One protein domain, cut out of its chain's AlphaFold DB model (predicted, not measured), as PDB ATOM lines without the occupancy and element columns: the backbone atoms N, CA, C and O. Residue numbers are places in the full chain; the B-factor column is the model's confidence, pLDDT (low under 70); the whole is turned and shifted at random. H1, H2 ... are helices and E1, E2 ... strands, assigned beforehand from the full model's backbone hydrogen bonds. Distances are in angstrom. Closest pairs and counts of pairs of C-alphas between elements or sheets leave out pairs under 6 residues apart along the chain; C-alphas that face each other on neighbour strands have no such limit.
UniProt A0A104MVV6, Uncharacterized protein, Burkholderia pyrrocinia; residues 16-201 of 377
ATOM      1  N   TRP A  16     119.462  88.981  85.093       83.25
ATOM      2  CA  TRP A  16     119.107  90.387  85.262       83.25
ATOM      3  C   TRP A  16     120.099  91.351  84.602       83.25
ATOM      4  O   TRP A  16     119.673  92.259  83.891       83.25
ATOM      5  N   SER A  17     121.411  91.150  84.768       84.12
ATOM      6  CA  SER A  17     122.401  92.038  84.143       84.12
ATOM      7  C   SER A  17     122.403  91.922  82.616       84.12
ATOM      8  O   SER A  17     122.604  92.923  81.927       84.12
ATOM      9  N   ARG A  18     122.099  90.732  82.075       87.50
ATOM     10  CA  ARG A  18     121.856  90.538  80.637       87.50
ATOM     11  C   ARG A  18     120.630  91.316  80.163       87.50
ATOM     12  O   ARG A  18     120.737  92.061  79.199       87.50
ATOM     13  N   TYR A  19     119.507  91.187  80.866       86.44
ATOM     14  CA  TYR A  19     118.270  91.887  80.524       86.44
ATOM     15  C   TYR A  19     118.437  93.417  80.519       86.44
ATOM     16  O   TYR A  19     118.000  94.091  79.590       86.44
ATOM     17  N   LEU A  20     119.114  93.974  81.531       88.25
ATOM     18  CA  LEU A  20     119.410  95.408  81.575       88.25
ATOM     19  C   LEU A  20     120.244  95.860  80.374       88.25
ATOM     20  O   LEU A  20     119.955  96.901  79.791       88.25
ATOM     21  N   ARG A  21     121.247  95.065  79.985       90.31
ATOM     22  CA  ARG A  21     122.073  95.347  78.808       90.31
ATOM     23  C   ARG A  21     121.252  95.328  77.523       90.31
ATOM     24  O   ARG A  21     121.336  96.275  76.759       90.31
ATOM     25  N   GLU A  22     120.406  94.318  77.332       92.06
ATOM     26  CA  GLU A  22     119.526  94.223  76.160       92.06
ATOM     27  C   GLU A  22     118.605  95.447  76.034       92.06
ATOM     28  O   GLU A  22     118.401  95.957  74.934       92.06
ATOM     29  N   ASN A  23     118.069  95.964  77.144       92.00
ATOM     30  CA  ASN A  23     117.258  97.184  77.109       92.00
ATOM     31  C   ASN A  23     118.081  98.446  76.816       92.00
ATOM     32  O   ASN A  23     117.569  99.338  76.145       92.00
ATOM     33  N   ILE A  24     119.333  98.529  77.274       93.44
ATOM     34  CA  ILE A  24     120.241  99.633  76.916       93.44
ATOM     35  C   ILE A  24     120.592  99.568  75.424       93.44
ATOM     36  O   ILE A  24     120.442 100.566  74.731       93.44
ATOM     37  N   ASP A  25     120.934  98.390  74.900       94.06
ATOM     38  CA  ASP A  25     121.243  98.200  73.477       94.06
ATOM     39  C   ASP A  25     120.035  98.565  72.589       94.06
ATOM     40  O   ASP A  25     120.175  99.187  71.533       94.06
ATOM     41  N   ARG A  26     118.814  98.229  73.034       94.62
ATOM     42  CA  ARG A  26     117.567  98.664  72.379       94.62
ATOM     43  C   ARG A  26     117.403 100.182  72.404       94.62
ATOM     44  O   ARG A  26     116.958 100.742  71.404       94.62
ATOM     45  N   ALA A  27     117.732 100.839  73.517       95.88
ATOM     46  CA  ALA A  27     117.666 102.294  73.624       95.88
ATOM     47  C   ALA A  27     118.660 102.965  72.670       95.88
ATOM     48  O   ALA A  27     118.278 103.882  71.947       95.88
ATOM     49  N   ASP A  28     119.895 102.465  72.608       95.38
ATOM     50  CA  ASP A  28     120.932 102.969  71.707       95.38
ATOM     51  C   ASP A  28     120.507 102.839  70.237       95.38
ATOM     52  O   ASP A  28     120.698 103.766  69.450       95.38
ATOM     53  N   ALA A  29     119.856 101.729  69.870       95.38
ATOM     54  CA  ALA A  29     119.302 101.547  68.530       95.38
ATOM     55  C   ALA A  29     118.198 102.570  68.198       95.38
ATOM     56  O   ALA A  29     118.210 103.139  67.107       95.38
ATOM     57  N   MET A  30     117.276 102.837  69.134       96.56
ATOM     58  CA  MET A  30     116.229 103.858  68.964       96.56
ATOM     59  C   MET A  30     116.826 105.266  68.858       96.56
ATOM     60  O   MET A  30     116.407 106.065  68.025       96.56
ATOM     61  N   LEU A  31     117.825 105.580  69.685       96.12
ATOM     62  CA  LEU A  31     118.505 106.874  69.670       96.12
ATOM     63  C   LEU A  31     119.277 107.101  68.368       96.12
ATOM     64  O   LEU A  31     119.269 108.213  67.840       96.12
ATOM     65  N   ALA A  32     119.905 106.054  67.829       96.69
ATOM     66  CA  ALA A  32     120.625 106.119  66.564       96.69
ATOM     67  C   ALA A  32     119.694 106.326  65.357       96.69
ATOM     68  O   ALA A  32     120.059 107.054  64.433       96.69
ATOM     69  N   SER A  33     118.505 105.710  65.351       96.56
ATOM     70  CA  SER A  33     117.507 105.924  64.290       96.56
ATOM     71  C   SER A  33     116.730 107.232  64.460       96.56
ATOM     72  O   SER A  33     116.266 107.799  63.474       96.56
ATOM     73  N   GLY A  34     116.582 107.714  65.697       97.38
ATOM     74  CA  GLY A  34     115.681 108.814  66.039       97.38
ATOM     75  C   GLY A  34     114.205 108.405  66.063       97.38
ATOM     76  O   GLY A  34     113.332 109.275  66.113       97.38
ATOM     77  N   GLU A  35     113.908 107.104  66.030       96.38
ATOM     78  CA  GLU A  35     112.568 106.552  65.825       96.38
ATOM     79  C   GLU A  35     112.302 105.330  66.714       96.38
ATOM     80  O   GLU A  35     113.193 104.534  67.017       96.38
ATOM     81  N   VAL A  36     111.035 105.150  67.089       94.31
ATOM     82  CA  VAL A  36     110.531 103.969  67.794       94.31
ATOM     83  C   VAL A  36     109.577 103.220  66.874       94.31
ATOM     84  O   VAL A  36     108.575 103.779  66.425       94.31
ATOM     85  N   HIS A  37     109.867 101.945  66.625       92.88
ATOM     86  CA  HIS A  37     109.015 101.060  65.835       92.88
ATOM     87  C   HIS A  37     108.223 100.130  66.757       92.88
ATOM     88  O   HIS A  37     108.789  99.483  67.640       92.88
ATOM     89  N   ILE A  38     106.910 100.064  66.553       91.06
ATOM     90  CA  ILE A  38     105.974  99.273  67.364       91.06
ATOM     91  C   ILE A  38     105.014  98.493  66.459       91.06
ATOM     92  O   ILE A  38     104.960  98.729  65.249       91.06
ATOM     93  N   LEU A  39     104.247  97.570  67.054       89.38
ATOM     94  CA  LEU A  39     103.237  96.763  66.354       89.38
ATOM     95  C   LEU A  39     103.827  96.077  65.109       89.38
ATOM     96  O   LEU A  39     103.370  96.300  63.991       89.38
ATOM     97  N   ASP A  40     104.899  95.304  65.300       88.38
ATOM     98  CA  ASP A  40     105.624  94.616  64.220       88.38
ATOM     99  C   ASP A  40     106.110  95.561  63.103       88.38
ATOM    100  O   ASP A  40     106.050  95.247  61.916       88.38
ATOM    101  N   ASN A  41     106.610  96.738  63.502       88.75
ATOM    102  CA  ASN A  41     107.113  97.805  62.629       88.75
ATOM    103  C   ASN A  41     106.057  98.433  61.704       88.75
ATOM    104  O   ASN A  41     106.408  99.066  60.710       88.75
ATOM    105  N   THR A  42     104.767  98.275  62.011       89.62
ATOM    106  CA  THR A  42     103.688  98.907  61.233       89.62
ATOM    107  C   THR A  42     103.443 100.362  61.620       89.62
ATOM    108  O   THR A  42     102.878 101.115  60.828       89.62
ATOM    109  N   VAL A  43     103.888 100.776  62.811       89.38
ATOM    110  CA  VAL A  43     103.799 102.159  63.288       89.38
ATOM    111  C   VAL A  43     105.181 102.629  63.736       89.38
ATOM    112  O   VAL A  43     105.868 101.944  64.496       89.38
ATOM    113  N   THR A  44     105.563 103.817  63.266       92.75
ATOM    114  CA  THR A  44     106.829 104.486  63.583       92.75
ATOM    115  C   THR A  44     106.535 105.827  64.242       92.75
ATOM    116  O   THR A  44     105.780 106.632  63.697       92.75
ATOM    117  N   VAL A  45     107.146 106.080  65.399       92.38
ATOM    118  CA  VAL A  45     107.014 107.343  66.137       92.38
ATOM    119  C   VAL A  45     108.390 107.992  66.287       92.38
ATOM    120  O   VAL A  45     109.290 107.360  66.842       92.38
ATOM    121  N   PRO A  46     108.583 109.247  65.841       95.19
ATOM    122  CA  PRO A  46     109.834 109.961  66.072       95.19
ATOM    123  C   PRO A  46     110.100 110.141  67.571       95.19
ATOM    124  O   PRO A  46     109.228 110.610  68.304       95.19
ATOM    125  N   LEU A  47     111.322 109.856  68.029       95.06
ATOM    126  CA  LEU A  47     111.717 110.068  69.429       95.06
ATOM    127  C   LEU A  47     111.535 111.521  69.864       95.06
ATOM    128  O   LEU A  47     111.147 111.786  70.998       95.06
ATOM    129  N   LYS A  48     111.750 112.467  68.942       94.75
ATOM    130  CA  LYS A  48     111.505 113.887  69.200       94.75
ATOM    131  C   LYS A  48     110.073 114.139  69.682       94.75
ATOM    132  O   LYS A  48     109.888 114.880  70.636       94.75
ATOM    133  N   THR A  49     109.080 113.491  69.073       92.75
ATOM    134  CA  THR A  49     107.671 113.618  69.474       92.75
ATOM    135  C   THR A  49     107.455 113.150  70.912       92.75
ATOM    136  O   THR A  49     106.672 113.749  71.649       92.75
ATOM    137  N   ILE A  50     108.175 112.104  71.329       92.69
ATOM    138  CA  ILE A  50     108.112 111.595  72.697       92.69
ATOM    139  C   ILE A  50     108.745 112.586  73.675       92.69
ATOM    140  O   ILE A  50     108.116 112.926  74.673       92.69
ATOM    141  N   PHE A  51     109.935 113.108  73.368       93.94
ATOM    142  CA  PHE A  51     110.597 114.109  74.209       93.94
ATOM    143  C   PHE A  51     109.800 115.416  74.313       93.94
ATOM    144  O   PHE A  51     109.670 115.964  75.404       93.94
ATOM    145  N   ASP A  52     109.190 115.876  73.219       91.56
ATOM    146  CA  ASP A  52     108.309 117.051  73.227       91.56
ATOM    147  C   ASP A  52     107.058 116.821  74.110       91.56
ATOM    148  O   ASP A  52     106.499 117.764  74.670       91.56
ATOM    149  N   SER A  53     106.627 115.562  74.254       91.56
ATOM    150  CA  SER A  53     105.452 115.157  75.040       91.56
ATOM    151  C   SER A  53     105.761 114.821  76.504       91.56
ATOM    152  O   SER A  53     104.828 114.679  77.295       91.56
ATOM    153  N   ALA A  54     107.038 114.697  76.870       93.44
ATOM    154  CA  ALA A  54     107.499 114.334  78.208       93.44
ATOM    155  C   ALA A  54     108.589 115.314  78.696       93.44
ATOM    156  O   ALA A  54     109.773 114.970  78.659       93.44
ATOM    157  N   PRO A  55     108.214 116.537  79.130       88.56
ATOM    158  CA  PRO A  55     109.162 117.537  79.620       88.56
ATOM    159  C   PRO A  55     110.125 116.993  80.683       88.56
ATOM    160  O   PRO A  55     109.703 116.600  81.766       88.56
ATOM    161  N   ALA A  56     111.425 117.029  80.402       92.75
ATOM    162  CA  ALA A  56     112.459 116.529  81.300       92.75
ATOM    163  C   ALA A  56     113.735 117.381  81.205       92.75
ATOM    164  O   ALA A  56     114.013 118.006  80.178       92.75
ATOM    165  N   GLY A  57     114.512 117.418  82.285       91.69
ATOM    166  CA  GLY A  57     115.867 117.957  82.296       91.69
ATOM    167  C   GLY A  57     116.850 117.050  81.552       91.69
ATOM    168  O   GLY A  57     116.565 115.886  81.292       91.69
ATOM    169  N   ALA A  58     118.033 117.574  81.222       90.94
ATOM    170  CA  ALA A  58     119.047 116.830  80.465       90.94
ATOM    171  C   ALA A  58     119.596 115.596  81.212       90.94
ATOM    172  O   ALA A  58     119.976 114.614  80.578       90.94
ATOM    173  N   ASP A  59     119.617 115.650  82.546       93.12
ATOM    174  CA  ASP A  59     120.141 114.581  83.402       93.12
ATOM    175  C   ASP A  59     119.055 113.602  83.881       93.12
ATOM    176  O   ASP A  59     119.376 112.545  84.437       93.12
ATOM    177  N   ASP A  60     117.779 113.921  83.638       96.31
ATOM    178  CA  ASP A  60     116.654 113.067  84.010       96.31
ATOM    179  C   ASP A  60     116.686 111.757  83.207       96.31
ATOM    180  O   ASP A  60     117.160 111.692  82.066       96.31
ATOM    181  N   ILE A  61     116.154 110.691  83.795       97.62
ATOM    182  CA  ILE A  61     116.016 109.401  83.121       97.62
ATOM    183  C   ILE A  61     114.647 109.364  82.451       97.62
ATOM    184  O   ILE A  61     113.628 109.547  83.117       97.62
ATOM    185  N   ILE A  62     114.619 109.059  81.154       97.62
ATOM    186  CA  ILE A  62     113.382 108.832  80.402       97.62
ATOM    187  C   ILE A  62     113.356 107.376  79.964       97.62
ATOM    188  O   ILE A  62     114.266 106.904  79.282       97.62
ATOM    189  N   VAL A  63     112.301 106.667  80.351       97.94
ATOM    190  CA  VAL A  63     112.104 105.251  80.048       97.94
ATOM    191  C   VAL A  63     110.829 105.084  79.235       97.94
ATOM    192  O   VAL A  63     109.749 105.436  79.702       97.94
ATOM    193  N   LEU A  64     110.940 104.505  78.039       97.06
ATOM    194  CA  LEU A  64     109.778 104.064  77.266       97.06
ATOM    195  C   LEU A  64     109.353 102.689  77.751       97.06
ATOM    196  O   LEU A  64     110.179 101.789  77.873       97.06
ATOM    197  N   SER A  65     108.074 102.498  78.014       95.75
ATOM    198  CA  SER A  65     107.556 101.276  78.616       95.75
ATOM    199  C   SER A  65     106.159 100.957  78.088       95.75
ATOM    200  O   SER A  65     105.730 101.481  77.058       95.75
ATOM    201  N   GLY A  66     105.457 100.055  78.769       93.19
ATOM    202  CA  GLY A  66     104.094  99.702  78.414       93.19
ATOM    203  C   GLY A  66     104.017  98.619  77.349       93.19
ATOM    204  O   GLY A  66     105.011  98.067  76.867       93.19
ATOM    205  N   THR A  67     102.788  98.273  76.985       93.50
ATOM    206  CA  THR A  67     102.522  97.074  76.187       93.50
ATOM    207  C   THR A  67     103.065  97.161  74.765       93.50
ATOM    208  O   THR A  67     103.472  96.131  74.221       93.50
ATOM    209  N   LEU A  68     103.127  98.361  74.178       93.94
ATOM    210  CA  LEU A  68     103.734  98.593  72.863       93.94
ATOM    211  C   LEU A  68     105.231  98.259  72.868       93.94
ATOM    212  O   LEU A  68     105.694  97.524  71.999       93.94
ATOM    213  N   ILE A  69     105.964  98.718  73.887       94.69
ATOM    214  CA  ILE A  69     107.404  98.456  74.045       94.69
ATOM    215  C   ILE A  69     107.678  97.000  74.431       94.69
ATOM    216  O   ILE A  69     108.692  96.420  74.028       94.69
ATOM    217  N   GLU A  70     106.771  96.393  75.193       92.69
ATOM    218  CA  GLU A  70     106.859  94.984  75.563       92.69
ATOM    219  C   GLU A  70     106.481  94.033  74.425       92.69
ATOM    220  O   GLU A  70     106.773  92.846  74.549       92.69
ATOM    221  N   GLY A  71     105.832  94.494  73.351       91.75
ATOM    222  CA  GLY A  71     105.382  93.652  72.233       91.75
ATOM    223  C   GLY A  71     104.120  92.826  72.528       91.75
ATOM    224  O   GLY A  71     103.959  91.731  71.998       91.75
ATOM    225  N   ILE A  72     103.258  93.299  73.433       91.81
ATOM    226  CA  ILE A  72     101.901  92.751  73.688       91.81
ATOM    227  C   ILE A  72     100.799  93.796  73.506       91.81
ATOM    228  O   ILE A  72      99.632  93.533  73.792       91.81
ATOM    229  N   GLY A  73     101.176  94.995  73.074       91.44
ATOM    230  CA  GLY A  73     100.252  96.073  72.786       91.44
ATOM    231  C   GLY A  73      99.423  95.789  71.543       91.44
ATOM    232  O   GLY A  73      99.732  94.930  70.720       91.44
ATOM    233  N   THR A  74      98.344  96.542  71.428       90.50
ATOM    234  CA  THR A  74      97.447  96.563  70.277       90.50
ATOM    235  C   THR A  74      97.413  97.977  69.705       90.50
ATOM    236  O   THR A  74      97.959  98.902  70.300       90.50
ATOM    237  N   ILE A  75      96.714  98.172  68.588       88.94
ATOM    238  CA  ILE A  75      96.511  99.501  67.988       88.94
ATOM    239  C   ILE A  75      95.822 100.515  68.924       88.94
ATOM    240  O   ILE A  75      95.866 101.711  68.675       88.94
ATOM    241  N   HIS A  76      95.197 100.052  70.010       89.62
ATOM    242  CA  HIS A  76      94.565 100.900  71.027       89.62
ATOM    243  C   HIS A  76      95.395 101.024  72.310       89.62
ATOM    244  O   HIS A  76      94.870 101.438  73.339       89.62
ATOM    245  N   SER A  77      96.652 100.579  72.288       91.25
ATOM    246  CA  SER A  77      97.576 100.787  73.401       91.25
ATOM    247  C   SER A  77      98.213 102.172  73.330       91.25
ATOM    248  O   SER A  77      98.368 102.750  72.258       91.25
ATOM    249  N   ASP A  78      98.576 102.668  74.498       92.00
ATOM    250  CA  ASP A  78      99.256 103.923  74.765       92.00
ATOM    251  C   ASP A  78     100.780 103.756  74.799       92.00
ATOM    252  O   ASP A  78     101.316 102.660  75.002       92.00
ATOM    253  N   PHE A  79     101.490 104.865  74.586       91.62
ATOM    254  CA  PHE A  79     102.914 104.967  74.888       91.62
ATOM    255  C   PHE A  79     103.095 105.387  76.341       91.62
ATOM    256  O   PHE A  79     102.892 106.547  76.691       91.62
ATOM    257  N   ASP A  80     103.544 104.452  77.169       95.31
ATOM    258  CA  ASP A  80     103.886 104.742  78.553       95.31
ATOM    259  C   ASP A  80     105.317 105.280  78.646       95.31
ATOM    260  O   ASP A  80     106.279 104.599  78.276       95.31
ATOM    261  N   VAL A  81     105.479 106.471  79.209       96.81
ATOM    262  CA  VAL A  81     106.779 107.089  79.468       96.81
ATOM    263  C   VAL A  81     106.941 107.278  80.969       96.81
ATOM    264  O   VAL A  81     106.064 107.809  81.642       96.81
ATOM    265  N   CYS A  82     108.073 106.855  81.518       96.94
ATOM    266  CA  CYS A  82     108.440 107.151  82.897       96.94
ATOM    267  C   CYS A  82     109.582 108.159  82.904       96.94
ATOM    268  O   CYS A  82     110.627 107.912  82.299       96.94
ATOM    269  N   VAL A  83     109.388 109.266  83.612       96.94
ATOM    270  CA  VAL A  83     110.406 110.290  83.830       96.94
ATOM    271  C   VAL A  83     110.839 110.238  85.289       96.94
ATOM    272  O   VAL A  83     110.018 110.365  86.201       96.94
ATOM    273  N   VAL A  84     112.139 110.040  85.502       97.25
ATOM    274  CA  VAL A  84     112.764 110.060  86.823       97.25
ATOM    275  C   VAL A  84     113.696 111.249  86.919       97.25
ATOM    276  O   VAL A  84     114.673 111.332  86.176       97.25
ATOM    277  N   SER A  85     113.422 112.119  87.880       96.31
ATOM    278  CA  SER A  85     114.192 113.335  88.122       96.31
ATOM    279  C   SER A  85     114.743 113.376  89.546       96.31
ATOM    280  O   SER A  85     114.205 112.755  90.464       96.31
ATOM    281  N   ASP A  86     115.804 114.146  89.783       94.81
ATOM    282  CA  ASP A  86     116.357 114.314  91.139       94.81
ATOM    283  C   ASP A  86     115.346 114.957  92.103       94.81
ATOM    284  O   ASP A  86     115.334 114.686  93.306       94.81
ATOM    285  N   ARG A  87     114.480 115.823  91.571       93.00
ATOM    286  CA  ARG A  87     113.430 116.533  92.308       93.00
ATOM    287  C   ARG A  87     112.119 116.438  91.557       93.00
ATOM    288  O   ARG A  87     112.117 116.439  90.330       93.00
ATOM    289  N   SER A  88     111.009 116.417  92.283       91.12
ATOM    290  CA  SER A  88     109.682 116.329  91.680       91.12
ATOM    291  C   SER A  88     109.432 117.477  90.698       91.12
ATOM    292  O   SER A  88     109.595 118.648  91.059       91.12
ATOM    293  N   VAL A  89     109.004 117.132  89.482       90.81
ATOM    294  CA  VAL A  89     108.710 118.098  88.418       90.81
ATOM    295  C   VAL A  89     107.541 118.993  88.825       90.81
ATOM    296  O   VAL A  89     106.553 118.530  89.388       90.81
ATOM    297  N   GLN A  90     107.657 120.286  88.560       90.75
ATOM    298  CA  GLN A  90     106.695 121.319  88.919       90.75
ATOM    299  C   GLN A  90     106.065 121.932  87.669       90.75
ATOM    300  O   GLN A  90     106.728 122.119  86.650       90.75
ATOM    301  N   THR A  91     104.806 122.356  87.782       88.56
ATOM    302  CA  THR A  91     104.063 123.034  86.700       88.56
ATOM    303  C   THR A  91     104.737 124.305  86.177       88.56
ATOM    304  O   THR A  91     104.496 124.694  85.043       88.56
ATOM    305  N   ALA A  92     105.599 124.951  86.968       85.69
ATOM    306  CA  ALA A  92     106.339 126.145  86.556       85.69
ATOM    307  C   ALA A  92     107.506 125.860  85.585       85.69
ATOM    308  O   ALA A  92     108.107 126.800  85.072       85.69
ATOM    309  N   GLN A  93     107.866 124.589  85.366       86.06
ATOM    310  CA  GLN A  93     109.019 124.206  84.542       86.06
ATOM    311  C   GLN A  93     108.695 124.080  83.048       86.06
ATOM    312  O   GLN A  93     109.618 124.015  82.240       86.06
ATOM    313  N   PHE A  94     107.416 124.054  82.669       84.94
ATOM    314  CA  PHE A  94     106.983 123.958  81.275       84.94
ATOM    315  C   PHE A  94     105.607 124.599  81.079       84.94
ATOM    316  O   PHE A  94     104.876 124.856  82.036       84.94
ATOM    317  N   ASP A  95     105.236 124.865  79.826       85.94
ATOM    318  CA  ASP A  95     103.915 125.406  79.523       85.94
ATOM    319  C   ASP A  95     102.860 124.295  79.501       85.94
ATOM    320  O   ASP A  95     102.654 123.613  78.498       85.94
ATOM    321  N   VAL A  96     102.140 124.157  80.615       85.62
ATOM    322  CA  VAL A  96     101.045 123.190  80.780       85.62
ATOM    323  C   VAL A  96      99.957 123.294  79.701       85.62
ATOM    324  O   VAL A  96      99.255 122.314  79.470       85.62
ATOM    325  N   LYS A  97      99.807 124.443  79.021       85.81
ATOM    326  CA  LYS A  97      98.795 124.645  77.966       85.81
ATOM    327  C   LYS A  97      99.152 123.970  76.645       85.81
ATOM    328  O   LYS A  97      98.272 123.812  75.804       85.81
ATOM    329  N   HIS A  98     100.414 123.589  76.456       86.94
ATOM    330  CA  HIS A  98     100.850 122.828  75.284       86.94
ATOM    331  C   HIS A  98     100.503 121.337  75.388       86.94
ATOM    332  O   HIS A  98     100.725 120.598  74.431       86.94
ATOM    333  N   HIS A  99      99.936 120.902  76.516       89.62
ATOM    334  CA  HIS A  99      99.581 119.513  76.765       89.62
ATOM    335  C   HIS A  99      98.070 119.316  76.851       89.62
ATOM    336  O   HIS A  99      97.340 120.203  77.301       89.62
ATOM    337  N   ASN A 100      97.581 118.143  76.436       90.25
ATOM    338  CA  ASN A 100      96.142 117.867  76.462       90.25
ATOM    339  C   ASN A 100      95.617 117.734  77.894       90.25
ATOM    340  O   ASN A 100      94.536 118.240  78.202       90.25
ATOM    341  N   TRP A 101      96.370 117.063  78.770       90.50
ATOM    342  CA  TRP A 101      96.031 116.952  80.184       90.50
ATOM    343  C   TRP A 101      97.284 116.844  81.057       90.50
ATOM    344  O   TRP A 101      98.252 116.176  80.701       90.50
ATOM    345  N   VAL A 102      97.258 117.510  82.215       90.25
ATOM    346  CA  VAL A 102      98.328 117.479  83.220       90.25
ATOM    347  C   VAL A 102      97.698 117.186  84.576       90.25
ATOM    348  O   VAL A 102      96.877 117.962  85.069       90.25
ATOM    349  N   LEU A 103      98.081 116.065  85.179       90.31
ATOM    350  CA  LEU A 103      97.668 115.676  86.522       90.31
ATOM    351  C   LEU A 103      98.725 116.122  87.531       90.31
ATOM    352  O   LEU A 103      99.916 115.860  87.349       90.31
ATOM    353  N   THR A 104      98.288 116.747  88.622       89.31
ATOM    354  CA  THR A 104      99.164 117.210  89.702       89.31
ATOM    355  C   THR A 104      98.737 116.650  91.061       89.31
ATOM    356  O   THR A 104      97.666 116.063  91.207       89.31
ATOM    357  N   ASP A 105      99.590 116.817  92.073       84.94
ATOM    358  CA  ASP A 105      99.318 116.438  93.469       84.94
ATOM    359  C   ASP A 105      98.255 117.307  94.167       84.94
ATOM    360  O   ASP A 105      97.783 116.965  95.255       84.94
ATOM    361  N   LYS A 106      97.854 118.419  93.548       78.88
ATOM    362  CA  LYS A 106      96.816 119.327  94.037       78.88
ATOM    363  C   LYS A 106      95.619 119.273  93.097       78.88
ATOM    364  O   LYS A 106      95.763 119.380  91.885       78.88
ATOM    365  N   LEU A 107      94.412 119.181  93.656       61.03
ATOM    366  CA  LEU A 107      93.187 119.387  92.882       61.03
ATOM    367  C   LEU A 107      93.249 120.779  92.237       61.03
ATOM    368  O   LEU A 107      93.364 121.784  92.936       61.03
ATOM    369  N   ALA A 108      93.231 120.813  90.904       50.06
ATOM    370  CA  ALA A 108      93.394 122.011  90.092       50.06
ATOM    371  C   ALA A 108      92.382 123.104  90.479       50.06
ATOM    372  O   ALA A 108      91.238 123.081  90.032       50.06
ATOM    373  N   GLN A 109      92.789 124.060  91.321       44.59
ATOM    374  CA  GLN A 109      91.971 125.235  91.656       44.59
ATOM    375  C   GLN A 109      92.739 126.563  91.746       44.59
ATOM    376  O   GLN A 109      92.139 127.585  92.059       44.59
ATOM    377  N   ALA A 110      94.023 126.618  91.393       50.00
ATOM    378  CA  ALA A 110      94.701 127.900  91.216       50.00
ATOM    379  C   ALA A 110      95.646 127.834  90.018       50.00
ATOM    380  O   ALA A 110      96.654 127.129  90.060       50.00
ATOM    381  N   ALA A 111      95.305 128.584  88.966       52.75
ATOM    382  CA  ALA A 111      96.079 128.714  87.729       52.75
ATOM    383  C   ALA A 111      97.528 129.200  87.955       52.75
ATOM    384  O   ALA A 111      98.367 129.003  87.086       52.75
ATOM    385  N   ASP A 112      97.820 129.744  89.142       58.28
ATOM    386  CA  ASP A 112      99.135 130.258  89.543       58.28
ATOM    387  C   ASP A 112      99.818 129.411  90.635       58.28
ATOM    388  O   ASP A 112     100.834 129.813  91.204       58.28
ATOM    389  N   SER A 113      99.265 128.245  90.989       65.62
ATOM    390  CA  SER A 113      99.877 127.395  92.015       65.62
ATOM    391  C   SER A 113     100.972 126.503  91.432       65.62
ATOM    392  O   SER A 113     100.741 125.696  90.532       65.62
ATOM    393  N   VAL A 114     102.176 126.622  91.997       79.69
ATOM    394  CA  VAL A 114     103.252 125.649  91.792       79.69
ATOM    395  C   VAL A 114     102.799 124.327  92.424       79.69
ATOM    396  O   VAL A 114     102.539 124.248  93.636       79.69
ATOM    397  N   ALA A 115     102.612 123.320  91.578       87.38
ATOM    398  CA  ALA A 115     102.141 121.993  91.951       87.38
ATOM    399  C   ALA A 115     103.053 120.926  91.349       87.38
ATOM    400  O   ALA A 115     103.621 121.126  90.270       87.38
ATOM    401  N   THR A 116     103.153 119.787  92.035       90.69
ATOM    402  CA  THR A 116     103.963 118.668  91.564       90.69
ATOM    403  C   THR A 116     103.220 117.960  90.450       90.69
ATOM    404  O   THR A 116     102.097 117.498  90.647       90.69
ATOM    405  N   VAL A 117     103.853 117.850  89.293       91.88
ATOM    406  CA  VAL A 117     103.342 117.107  88.147       91.88
ATOM    407  C   VAL A 117     103.493 115.618  88.425       91.88
ATOM    408  O   VAL A 117     104.548 115.153  88.850       91.88
ATOM    409  N   ARG A 118     102.405 114.879  88.217       93.06
ATOM    410  CA  ARG A 118     102.338 113.423  88.379       93.06
ATOM    411  C   ARG A 118     102.216 112.719  87.042       93.06
ATOM    412  O   ARG A 118     102.833 111.676  86.856       93.06
ATOM    413  N   GLN A 119     101.459 113.307  86.120       94.12
ATOM    414  CA  GLN A 119     101.263 112.756  84.789       94.12
ATOM    415  C   GLN A 119     101.049 113.872  83.763       94.12
ATOM    416  O   GLN A 119     100.419 114.885  84.067       94.12
ATOM    417  N   VAL A 120     101.541 113.662  82.546       94.06
ATOM    418  CA  VAL A 120     101.230 114.450  81.351       94.06
ATOM    419  C   VAL A 120     100.685 113.491  80.298       94.06
ATOM    420  O   VAL A 120     101.272 112.440  80.064       94.06
ATOM    421  N   HIS A 121      99.565 113.848  79.678       94.06
ATOM    422  CA  HIS A 121      98.907 113.063  78.637       94.06
ATOM    423  C   HIS A 121      98.779 113.900  77.367       94.06
ATOM    424  O   HIS A 121      98.262 115.022  77.421       94.06
ATOM    425  N   ASN A 122      99.225 113.349  76.236       93.31
ATOM    426  CA  ASN A 122      99.200 114.012  74.931       93.31
ATOM    427  C   ASN A 122      98.735 113.069  73.822       93.31
ATOM    428  O   ASN A 122      99.245 111.959  73.702       93.31
ATOM    429  N   TYR A 123      97.841 113.540  72.954       91.25
ATOM    430  CA  TYR A 123      97.502 112.846  71.712       91.25
ATOM    431  C   TYR A 123      98.539 113.157  70.632       91.25
ATOM    432  O   TYR A 123      98.890 114.314  70.411       91.25
ATOM    433  N   LEU A 124      98.998 112.125  69.925       84.56
ATOM    434  CA  LEU A 124      99.980 112.241  68.843       84.56
ATOM    435  C   LEU A 124      99.351 112.439  67.459       84.56
ATOM    436  O   LEU A 124     100.063 112.701  66.491       84.56
ATOM    437  N   GLY A 125      98.029 112.322  67.350       76.44
ATOM    438  CA  GLY A 125      97.332 112.393  66.073       76.44
ATOM    439  C   GLY A 125      95.827 112.176  66.192       76.44
ATOM    440  O   GLY A 125      95.278 111.970  67.274       76.44
ATOM    441  N   ALA A 126      95.148 112.238  65.045       76.12
ATOM    442  CA  ALA A 126      93.703 112.019  64.940       76.12
ATOM    443  C   ALA A 126      93.296 110.533  65.033       76.12
ATOM    444  O   ALA A 126      92.114 110.224  65.153       76.12
ATOM    445  N   ASP A 127      94.266 109.624  64.965       73.44
ATOM    446  CA  ASP A 127      94.112 108.173  65.098       73.44
ATOM    447  C   ASP A 127      93.943 107.709  66.557       73.44
ATOM    448  O   ASP A 127      93.586 106.558  66.800       73.44
ATOM    449  N   GLY A 128      94.135 108.613  67.524       80.56
ATOM    450  CA  GLY A 128      93.927 108.352  68.949       80.56
ATOM    451  C   GLY A 128      95.141 107.765  69.669       80.56
ATOM    452  O   GLY A 128      95.033 107.438  70.855       80.56
ATOM    453  N   LEU A 129      96.293 107.659  68.996       87.69
ATOM    454  CA  LEU A 129      97.553 107.326  69.655       87.69
ATOM    455  C   LEU A 129      97.907 108.431  70.653       87.69
ATOM    456  O   LEU A 129      97.808 109.618  70.336       87.69
ATOM    457  N   HIS A 130      98.322 108.051  71.854       92.12
ATOM    458  CA  HIS A 130      98.672 109.000  72.902       92.12
ATOM    459  C   HIS A 130      99.881 108.544  73.712       92.12
ATOM    460  O   HIS A 130     100.223 107.359  73.740       92.12
ATOM    461  N   ILE A 131     100.532 109.526  74.333       94.38
ATOM    462  CA  ILE A 131     101.653 109.371  75.254       94.38
ATOM    463  C   ILE A 131     101.184 109.733  76.655       94.38
ATOM    464  O   ILE A 131     100.700 110.845  76.870       94.38
ATOM    465  N   ASP A 132     101.438 108.822  77.590       95.38
ATOM    466  CA  ASP A 132     101.242 108.990  79.023       95.38
ATOM    467  C   ASP A 132     102.603 109.040  79.715       95.38
ATOM    468  O   ASP A 132     103.243 108.014  79.942       95.38
ATOM    469  N   ALA A 133     103.056 110.245  80.056       95.62
ATOM    470  CA  ALA A 133     104.289 110.461  80.801       95.62
ATOM    471  C   ALA A 133     104.002 110.567  82.303       95.62
ATOM    472  O   ALA A 133     103.337 111.505  82.736       95.62
ATOM    473  N   GLU A 134     104.513 109.635  83.105       95.75
ATOM    474  CA  GLU A 134     104.433 109.645  84.568       95.75
ATOM    475  C   GLU A 134     105.754 110.098  85.200       95.75
ATOM    476  O   GLU A 134     106.833 109.690  84.766       95.75
ATOM    477  N   TYR A 135     105.660 110.905  86.259       95.19
ATOM    478  CA  TYR A 135     106.801 111.588  86.873       95.19
ATOM    479  C   TYR A 135     107.039 111.134  88.307       95.19
ATOM    480  O   TYR A 135     106.136 111.188  89.149       95.19
ATOM    481  N   PHE A 136     108.282 110.754  88.590       96.12
ATOM    482  CA  PHE A 136     108.731 110.343  89.915       96.12
ATOM    483  C   PHE A 136     110.062 111.003  90.258       96.12
ATOM    484  O   PHE A 136     110.974 111.072  89.437       96.12
ATOM    485  N   SER A 137     110.193 111.465  91.497       96.12
ATOM    486  CA  SER A 137     111.492 111.881  92.017       96.12
ATOM    487  C   SER A 137     112.335 110.675  92.429       96.12
ATOM    488  O   SER A 137     111.805 109.633  92.819       96.12
ATOM    489  N   ARG A 138     113.660 110.838  92.436       95.88
ATOM    490  CA  ARG A 138     114.605 109.829  92.927       95.88
ATOM    491  C   ARG A 138     114.241 109.334  94.332       95.88
ATOM    492  O   ARG A 138     114.182 108.130  94.550       95.88
ATOM    493  N   ALA A 139     113.892 110.252  95.235       96.06
ATOM    494  CA  ALA A 139     113.495 109.930  96.604       96.06
ATOM    495  C   ALA A 139     112.226 109.058  96.680       96.06
ATOM    496  O   ALA A 139     112.126 108.185  97.538       96.06
ATOM    497  N   GLU A 140     111.256 109.269  95.785       95.75
ATOM    498  CA  GLU A 140     110.050 108.434  95.723       95.75
ATOM    499  C   GLU A 140     110.376 107.018  95.242       95.75
ATOM    500  O   GLU A 140     109.820 106.053  95.766       95.75
ATOM    501  N   ILE A 141     111.304 106.872  94.294       96.50
ATOM    502  CA  ILE A 141     111.742 105.554  93.819       96.50
ATOM    503  C   ILE A 141     112.540 104.823  94.889       96.50
ATOM    504  O   ILE A 141     112.280 103.646  95.129       96.50
ATOM    505  N   ASP A 142     113.465 105.513  95.553       96.38
ATOM    506  CA  ASP A 142     114.251 104.932  96.639       96.38
ATOM    507  C   ASP A 142     113.306 104.421  97.748       96.38
ATOM    508  O   ASP A 142     113.424 103.277  98.185       96.38
ATOM    509  N   HIS A 143     112.264 105.187  98.098       96.56
ATOM    510  CA  HIS A 143     111.232 104.736  99.036       96.56
ATOM    511  C   HIS A 143     110.442 103.511  98.537       96.56
ATOM    512  O   HIS A 143     110.141 102.597  99.310       96.56
ATOM    513  N   LEU A 144     110.093 103.454  97.247       96.94
ATOM    514  CA  LEU A 144     109.418 102.289  96.665       96.94
ATOM    515  C   LEU A 144     110.297 101.035  96.709       96.94
ATOM    516  O   LEU A 144     109.800  99.958  97.042       96.94
ATOM    517  N   PHE A 145     111.586 101.167  96.408       97.62
ATOM    518  CA  PHE A 145     112.561 100.080  96.487       97.62
ATOM    519  C   PHE A 145     112.740  99.583  97.921       97.62
ATOM    520  O   PHE A 145     112.618  98.382  98.162       97.62
ATOM    521  N   GLU A 146     112.871 100.487  98.892       97.00
ATOM    522  CA  GLU A 146     112.886 100.125 100.314       97.00
ATOM    523  C   GLU A 146     111.642  99.320 100.713       97.00
ATOM    524  O   GLU A 146     111.748  98.308 101.409       97.00
ATOM    525  N   ARG A 147     110.449  99.725 100.254       97.25
ATOM    526  CA  ARG A 147     109.203  98.987 100.524       97.25
ATOM    527  C   ARG A 147     109.190  97.608  99.865       97.25
ATOM    528  O   ARG A 147     108.762  96.646 100.505       97.25
ATOM    529  N   VAL A 148     109.655  97.483  98.619       97.69
ATOM    530  CA  VAL A 148     109.798  96.179  97.945       97.69
ATOM    531  C   VAL A 148     110.707  95.264  98.761       97.69
ATOM    532  O   VAL A 148     110.326  94.126  99.040       97.69
ATOM    533  N   ASP A 149     111.857  95.765  99.206       97.19
ATOM    534  CA  ASP A 149     112.802  94.988 100.000       97.19
ATOM    535  C   ASP A 149     112.231  94.610 101.374       97.19
ATOM    536  O   ASP A 149     112.392  93.470 101.809       97.19
ATOM    537  N   GLN A 150     111.480  95.494 102.035       96.75
ATOM    538  CA  GLN A 150     110.770  95.168 103.279       96.75
ATOM    539  C   GLN A 150     109.756  94.031 103.083       96.75
ATOM    540  O   GLN A 150     109.726  93.077 103.872       96.75
ATOM    541  N   TYR A 151     108.940  94.088 102.024       97.31
ATOM    542  CA  TYR A 151     108.006  93.007 101.700       97.31
ATOM    543  C   TYR A 151     108.734  91.714 101.340       97.31
ATOM    544  O   TYR A 151     108.293  90.633 101.733       97.31
ATOM    545  N   TYR A 152     109.864  91.812 100.648       97.69
ATOM    546  CA  TYR A 152     110.695  90.668 100.316       97.69
ATOM    547  C   TYR A 152     111.281  90.016 101.576       97.69
ATOM    548  O   TYR A 152     111.131  88.810 101.754       97.69
ATOM    549  N   GLN A 153     111.827  90.785 102.524       97.19
ATOM    550  CA  GLN A 153     112.296  90.239 103.806       97.19
ATOM    551  C   GLN A 153     111.167  89.549 104.583       97.19
ATOM    552  O   GLN A 153     111.352  88.458 105.125       97.19
ATOM    553  N   ARG A 154     109.959  90.127 104.575       95.56
ATOM    554  CA  ARG A 154     108.769  89.490 105.156       95.56
ATOM    555  C   ARG A 154     108.382  88.200 104.427       95.56
ATOM    556  O   ARG A 154     107.947  87.240 105.063       95.56
ATOM    557  N   ALA A 155     108.537  88.151 103.107       95.62
ATOM    558  CA  ALA A 155     108.327  86.935 102.330       95.62
ATOM    559  C   ALA A 155     109.353  85.853 102.692       95.62
ATOM    560  O   ALA A 155     109.007  84.676 102.761       95.62
ATOM    561  N   LEU A 156     110.596  86.224 102.993       96.50
ATOM    562  CA  LEU A 156     111.633  85.276 103.400       96.50
ATOM    563  C   LEU A 156     111.403  84.653 104.789       96.50
ATOM    564  O   LEU A 156     111.975  83.597 105.067       96.50
ATOM    565  N   SER A 157     110.594  85.282 105.650       94.62
ATOM    566  CA  SER A 157     110.406  84.884 107.054       94.62
ATOM    567  C   SER A 157     109.179  84.005 107.326       94.62
ATOM    568  O   SER A 157     108.890  83.694 108.480       94.62
ATOM    569  N   GLY A 158     108.410  83.637 106.303       92.62
ATOM    570  CA  GLY A 158     107.231  82.782 106.456       92.62
ATOM    571  C   GLY A 158     106.676  82.329 105.115       92.62
ATOM    572  O   GLY A 158     107.133  82.790 104.074       92.62
ATOM    573  N   THR A 159     105.675  81.449 105.119       92.69
ATOM    574  CA  THR A 159     105.074  80.880 103.892       92.69
ATOM    575  C   THR A 159     103.588  81.224 103.717       92.69
ATOM    576  O   THR A 159     102.909  80.638 102.882       92.69
ATOM    577  N   ARG A 160     103.061  82.181 104.496       90.62
ATOM    578  CA  ARG A 160     101.699  82.736 104.335       90.62
ATOM    579  C   ARG A 160     101.650  83.855 103.297       90.62
ATOM    580  O   ARG A 160     102.688  84.455 103.000       90.62
ATOM    581  N   VAL A 161     100.457  84.177 102.797       91.19
ATOM    582  CA  VAL A 161     100.273  85.351 101.934       91.19
ATOM    583  C   VAL A 161     100.568  86.623 102.707       91.19
ATOM    584  O   VAL A 161     100.257  86.765 103.896       91.19
ATOM    585  N   ILE A 162     101.176  87.575 102.011       92.44
ATOM    586  CA  ILE A 162     101.344  88.929 102.514       92.44
ATOM    587  C   ILE A 162     100.119  89.730 102.071       92.44
ATOM    588  O   ILE A 162      99.901  89.936 100.885       92.44
ATOM    589  N   ARG A 163      99.299  90.147 103.040       88.81
ATOM    590  CA  ARG A 163      98.051  90.890 102.781       88.81
ATOM    591  C   ARG A 163      98.246  92.391 102.598       88.81
ATOM    592  O   ARG A 163      97.371  93.051 102.060       88.81
ATOM    593  N   ASP A 164      99.361  92.914 103.095       89.38
ATOM    594  CA  ASP A 164      99.744  94.300 102.850       89.38
ATOM    595  C   ASP A 164     100.483  94.379 101.515       89.38
ATOM    596  O   ASP A 164     101.342  93.539 101.249       89.38
ATOM    597  N   HIS A 165     100.134  95.346 100.676       90.94
ATOM    598  CA  HIS A 165     100.626  95.410  99.308       90.94
ATOM    599  C   HIS A 165     100.893  96.846  98.867       90.94
ATOM    600  O   HIS A 165     100.279  97.805  99.334       90.94
ATOM    601  N   LEU A 166     101.791  96.982  97.892       94.12
ATOM    602  CA  LEU A 166     101.970  98.228  97.153       94.12
ATOM    603  C   LEU A 166     100.651  98.626  96.474       94.12
ATOM    604  O   LEU A 166      99.850  97.774  96.070       94.12
ATOM    605  N   ALA A 167     100.404  99.926  96.356       94.06
ATOM    606  CA  ALA A 167      99.237 100.427  95.654       94.06
ATOM    607  C   ALA A 167      99.355 100.133  94.148       94.06
ATOM    608  O   ALA A 167     100.448 100.060  93.585       94.06
ATOM    609  N   ALA A 168      98.220  99.999  93.458       93.19
ATOM    610  CA  ALA A 168      98.214  99.701  92.024       93.19
ATOM    611  C   ALA A 168      99.024 100.702  91.161       93.19
ATOM    612  O   ALA A 168      99.690 100.240  90.235       93.19
ATOM    613  N   PRO A 169      99.019 102.029  91.421       91.19
ATOM    614  CA  PRO A 169      99.890 102.965  90.702       91.19
ATOM    615  C   PRO A 169     101.383 102.674  90.901       91.19
ATOM    616  O   PRO A 169     102.130 102.661  89.931       91.19
ATOM    617  N   GLU A 170     101.799 102.352  92.128       94.25
ATOM    618  CA  GLU A 170     103.193 102.025  92.457       94.25
ATOM    619  C   GLU A 170     103.648 100.755  91.726       94.25
ATOM    620  O   GLU A 170     104.723 100.718  91.133       94.25
ATOM    621  N   LEU A 171     102.797  99.725  91.700       95.94
ATOM    622  CA  LEU A 171     103.076  98.493  90.961       95.94
ATOM    623  C   LEU A 171     103.130  98.712  89.444       95.94
ATOM    624  O   LEU A 171     103.923  98.049  88.774       95.94
ATOM    625  N   ARG A 172     102.311  99.619  88.886       94.62
ATOM    626  CA  ARG A 172     102.382  99.975  87.454       94.62
ATOM    627  C   ARG A 172     103.699 100.655  87.143       94.62
ATOM    628  O   ARG A 172     104.367 100.236  86.204       94.62
ATOM    629  N   PHE A 173     104.073 101.641  87.951       94.50
ATOM    630  CA  PHE A 173     105.331 102.351  87.791       94.50
ATOM    631  C   PHE A 173     106.529 101.400  87.879       94.50
ATOM    632  O   PHE A 173     107.342 101.350  86.962       94.50
ATOM    633  N   LEU A 174     106.602 100.569  88.926       96.44
ATOM    634  CA  LEU A 174     107.681  99.592  89.071       96.44
ATOM    635  C   LEU A 174     107.727  98.624  87.888       96.44
ATOM    636  O   LEU A 174     108.800  98.359  87.354       96.44
ATOM    637  N   HIS A 175     106.578  98.102  87.450       96.06
ATOM    638  CA  HIS A 175     106.526  97.228  86.285       96.06
ATOM    639  C   HIS A 175     107.123  97.907  85.046       96.06
ATOM    640  O   HIS A 175     108.038  97.335  84.460       96.06
ATOM    641  N   ARG A 176     106.672  99.127  84.728       95.25
ATOM    642  CA  ARG A 176     107.162  99.943  83.608       95.25
ATOM    643  C   ARG A 176     108.659 100.225  83.704       95.25
ATOM    644  O   ARG A 176     109.373 100.078  82.717       95.25
ATOM    645  N   LEU A 177     109.150 100.543  84.898       95.25
ATOM    646  CA  LEU A 177     110.570 100.764  85.147       95.25
ATOM    647  C   LEU A 177     111.396  99.491  84.889       95.25
ATOM    648  O   LEU A 177     112.458  99.560  84.274       95.25
ATOM    649  N   TYR A 178     110.896  98.322  85.307       94.75
ATOM    650  CA  TYR A 178     111.549  97.020  85.117       94.75
ATOM    651  C   TYR A 178     111.403  96.427  83.710       94.75
ATOM    652  O   TYR A 178     112.134  95.481  83.407       94.75
ATOM    653  N   THR A 179     110.456  96.895  82.890       93.31
ATOM    654  CA  THR A 179     110.250  96.398  81.516       93.31
ATOM    655  C   THR A 179     110.639  97.377  80.418       93.31
ATOM    656  O   THR A 179     110.716  96.985  79.251       93.31
ATOM    657  N   GLY A 180     110.900  98.628  80.783       95.00
ATOM    658  CA  GLY A 180     111.130  99.705  79.841       95.00
ATOM    659  C   GLY A 180     112.553  99.820  79.291       95.00
ATOM    660  O   GLY A 180     113.490  99.144  79.715       95.00
ATOM    661  N   VAL A 181     112.681 100.713  78.315       97.00
ATOM    662  CA  VAL A 181     113.873 101.012  77.520       97.00
ATOM    663  C   VAL A 181     114.317 102.454  77.824       97.00
ATOM    664  O   VAL A 181     113.543 103.380  77.570       97.00
ATOM    665  N   PRO A 182     115.520 102.678  78.391       97.12
ATOM    666  CA  PRO A 182     115.958 103.997  78.856       97.12
ATOM    667  C   PRO A 182     116.486 104.873  77.709       97.12
ATOM    668  O   PRO A 182     117.681 104.890  77.423       97.12
ATOM    669  N   VAL A 183     115.603 105.632  77.063       97.12
ATOM    670  CA  VAL A 183     115.940 106.521  75.933       97.12
ATOM    671  C   VAL A 183     116.590 107.846  76.347       97.12
ATOM    672  O   VAL A 183     116.967 108.635  75.490       97.12
ATOM    673  N   GLN A 184     116.753 108.106  77.645       96.75
ATOM    674  CA  GLN A 184     117.598 109.188  78.152       96.75
ATOM    675  C   GLN A 184     118.303 108.750  79.439       96.75
ATOM    676  O   GLN A 184     117.711 108.066  80.273       96.75
ATOM    677  N   SER A 185     119.564 109.161  79.605       94.25
ATOM    678  CA  SER A 185     120.384 108.872  80.791       94.25
ATOM    679  C   SER A 185     120.515 107.366  81.102       94.25
ATOM    680  O   SER A 185     120.312 106.908  82.227       94.25
ATOM    681  N   GLY A 186     120.909 106.559  80.104       92.50
ATOM    682  CA  GLY A 186     121.052 105.099  80.246       92.50
ATOM    683  C   GLY A 186     121.985 104.657  81.386       92.50
ATOM    684  O   GLY A 186     121.717 103.664  82.060       92.50
ATOM    685  N   ARG A 187     123.040 105.433  81.682       91.19
ATOM    686  CA  ARG A 187     123.912 105.199  82.852       91.19
ATOM    687  C   ARG A 187     123.186 105.438  84.176       91.19
ATOM    688  O   ARG A 187     123.328 104.632  85.093       91.19
ATOM    689  N   GLY A 188     122.410 106.520  84.267       94.19
ATOM    690  CA  GLY A 188     121.582 106.822  85.435       94.19
ATOM    691  C   GLY A 188     120.546 105.728  85.676       94.19
ATOM    692  O   GLY A 188     120.410 105.249  86.801       94.19
ATOM    693  N   TYR A 189     119.899 105.255  84.606       95.50
ATOM    694  CA  TYR A 189     118.993 104.110  84.656       95.50
ATOM    695  C   TYR A 189     119.692 102.840  85.148       95.50
ATOM    696  O   TYR A 189     119.218 102.210  86.089       95.50
ATOM    697  N   ALA A 190     120.844 102.474  84.576       92.75
ATOM    698  CA  ALA A 190     121.580 101.287  85.005       92.75
ATOM    699  C   ALA A 190     121.926 101.346  86.500       92.75
ATOM    700  O   ALA A 190     121.682 100.381  87.221       92.75
ATOM    701  N   ALA A 191     122.418 102.492  86.983       92.88
ATOM    702  CA  ALA A 191     122.693 102.691  88.401       92.88
ATOM    703  C   ALA A 191     121.418 102.566  89.254       92.88
ATOM    704  O   ALA A 191     121.423 101.842  90.249       92.88
ATOM    705  N   LEU A 192     120.309 103.194  88.845       93.94
ATOM    706  CA  LEU A 192     119.010 103.089  89.521       93.94
ATOM    707  C   LEU A 192     118.552 101.627  89.652       93.94
ATOM    708  O   LEU A 192     118.165 101.195  90.734       93.94
ATOM    709  N   MET A 193     118.658 100.848  88.578       92.94
ATOM    710  CA  MET A 193     118.183  99.465  88.512       92.94
ATOM    711  C   MET A 193     119.042  98.448  89.281       92.94
ATOM    712  O   MET A 193     118.646  97.286  89.415       92.94
ATOM    713  N   THR A 194     120.199  98.863  89.806       89.81
ATOM    714  CA  THR A 194     121.003  98.040  90.728       89.81
ATOM    715  C   THR A 194     120.551  98.138  92.185       89.81
ATOM    716  O   THR A 194     120.942  97.292  92.984       89.81
ATOM    717  N   GLN A 195     119.706  99.116  92.533       91.75
ATOM    718  CA  GLN A 195     119.268  99.337  93.916       91.75
ATOM    719  C   GLN A 195     118.304  98.260  94.438       91.75
ATOM    720  O   GLN A 195     118.328  97.931  95.618       91.75
ATOM    721  N   THR A 196     117.474  97.678  93.569       89.75
ATOM    722  CA  THR A 196     116.590  96.555  93.915       89.75
ATOM    723  C   THR A 196     116.585  95.532  92.793       89.75
ATOM    724  O   THR A 196     116.381  95.851  91.617       89.75
ATOM    725  N   HIS A 197     116.740  94.266  93.170       90.25
ATOM    726  CA  HIS A 197     116.708  93.166  92.223       90.25
ATOM    727  C   HIS A 197     115.276  92.903  91.744       90.25
ATOM    728  O   HIS A 197     114.367  92.710  92.550       90.25
ATOM    729  N   LYS A 198     115.069  92.789  90.425       94.50
ATOM    730  CA  LYS A 198     113.751  92.482  89.836       94.50
ATOM    731  C   LYS A 198     113.099  91.239  90.453       94.50
ATOM    732  O   LYS A 198     111.891  91.214  90.683       94.50
ATOM    733  N   ALA A 199     113.906  90.220  90.763       95.50
ATOM    734  CA  ALA A 199     113.414  88.997  91.394       95.50
ATOM    735  C   ALA A 199     112.773  89.253  92.771       95.50
ATOM    736  O   ALA A 199     111.827  88.552  93.111       95.50
ATOM    737  N   HIS A 200     113.206  90.269  93.533       96.88
ATOM    738  CA  HIS A 200     112.551  90.624  94.797       96.88
ATOM    739  C   HIS A 200     111.094  91.025  94.547       96.88
ATOM    740  O   HIS A 200     110.191  90.459  95.161       96.88
ATOM    741  N   LEU A 201     110.847  91.919  93.581       97.31
ATOM    742  CA  LEU A 201     109.491  92.327  93.209       97.31
ATOM    743  C   LEU A 201     108.670  91.147  92.675       97.31
ATOM    744  O   LEU A 201     107.527  90.964  93.085       97.31
TER     745      LEU A 201
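Overview. This is residues 16 to 201 of the 377 residues of an uncharacterized protein of Burkholderia pyrrocinia (UniProt A0A104MVV6). A twisted sheet of six strands has H2 packed in the curve of one face, H5 and H6 over the other, and the long helix H1 beside its edge strand E8. H4, the longest helix, runs on from E7 away from the sheet to residues 156 to 161, which stick out; the small hairpin of E1 and E2 follows H1. H2 on one face and H4, H5 and H6 on the other make three layers, helices on both faces of a sheet. The printed part has 186 residues with seven named helices and eight named strands, in the order H1 E1 E2 H2 E3 H3 E4 E5 E6 E7 H4 H5 E8 H6 H7; the large sheet is mixed and runs E5 E6 E7 E4 E3 E8. The class is mixed, helices and strands, and the whole is compact, with a radius of gyration of the C-alphas of 17.2 A and spans of 52 by 44 by 30 A.

Arrangement. Start with H1, residues 16 to 33: it stands at the sheet's level beside E8, residues 181 to 184, with a height of 1.7 A over a local plane that is only just fitted, to 6 C-alphas; the closest C-alphas are those of Ala 27 and Val 183, 5.1 A apart. Next comes the hairpin of E1, residues 35 to 38, and E2, residues 43 to 46, where N 36 and O 45 are 2.8 A apart. The large sheet curls round H2, residues 47 to 53; its Ser 53 and Asn 122 of E6, residues 117 to 123, have the closest C-alphas of these two, 6.4 A apart. E3, residues 61 to 65, is antiparallel to E8, with N 64 and O 181 2.9 A apart, and to E4, residues 79 to 85, with N 65 and O 80 2.8 A apart. H3, residues 66 to 70, lies over none of the strands at a height of 4.9 A. E5, residues 101 to 104, E6 and E7, residues 130 to 137, form a meander, each strand the antiparallel neighbour of the one before; look at N 103 and O 119, 2.8 A, and N 122 and O 131, 3.0 A. E7 is parallel to E4, with N 81 and O 132 2.8 A apart. H5, residues 168 to 179, lies on the opposite face from H2, 9.1 A over the sheet, and runs across the strands at 86 degrees to E3 on the local plane. E7, H4 (residues 138 to 156), H5 and E8 make a split strand-helix-strand unit, E4 and E3 lying between its strands, with a right-handed crossover. H6, residues 186 to 193, lies over E3 at a height of 8.8 A; it and H1 only just touch, with 3 pairs of C-alphas within 8 A, the closest those of Ile 24 and Gly 186, 6.5 A. H7, residues 198 to 201, is not on the sheet but touches H4 at residues 148 to 152 alone, the C-alphas of Tyr 152 and His 200 being closest at 5.8 A. In H1 to H6 every O i to N i+4 pair is within hydrogen-bond range; H7 is too short for one.

Along the chain. Find C-alpha 16 at (119.107, 90.387, 85.262); from there H1 runs 26.1 A to Ser 33. Among the strands, E4 measures 19.3 A, E6 18.0 A and E7 23.2 A. At C-alpha 138, (114.605, 109.829, 92.927), H4 begins and runs 26.9 A; H5 measures 16.3 A. H7 ends at C-alpha 201, (109.491, 92.327, 93.209).

Size, cuts and confidence. The C-alphas farthest apart, those of Ala 126 and Ser 157, are 52.8 A apart. The printed part has no cut. Its long links are E4 to E5, E5 to E6 and H4 to H5. Residues 107 to 113 are under pLDDT 70; the mean of the printed part is 91.1.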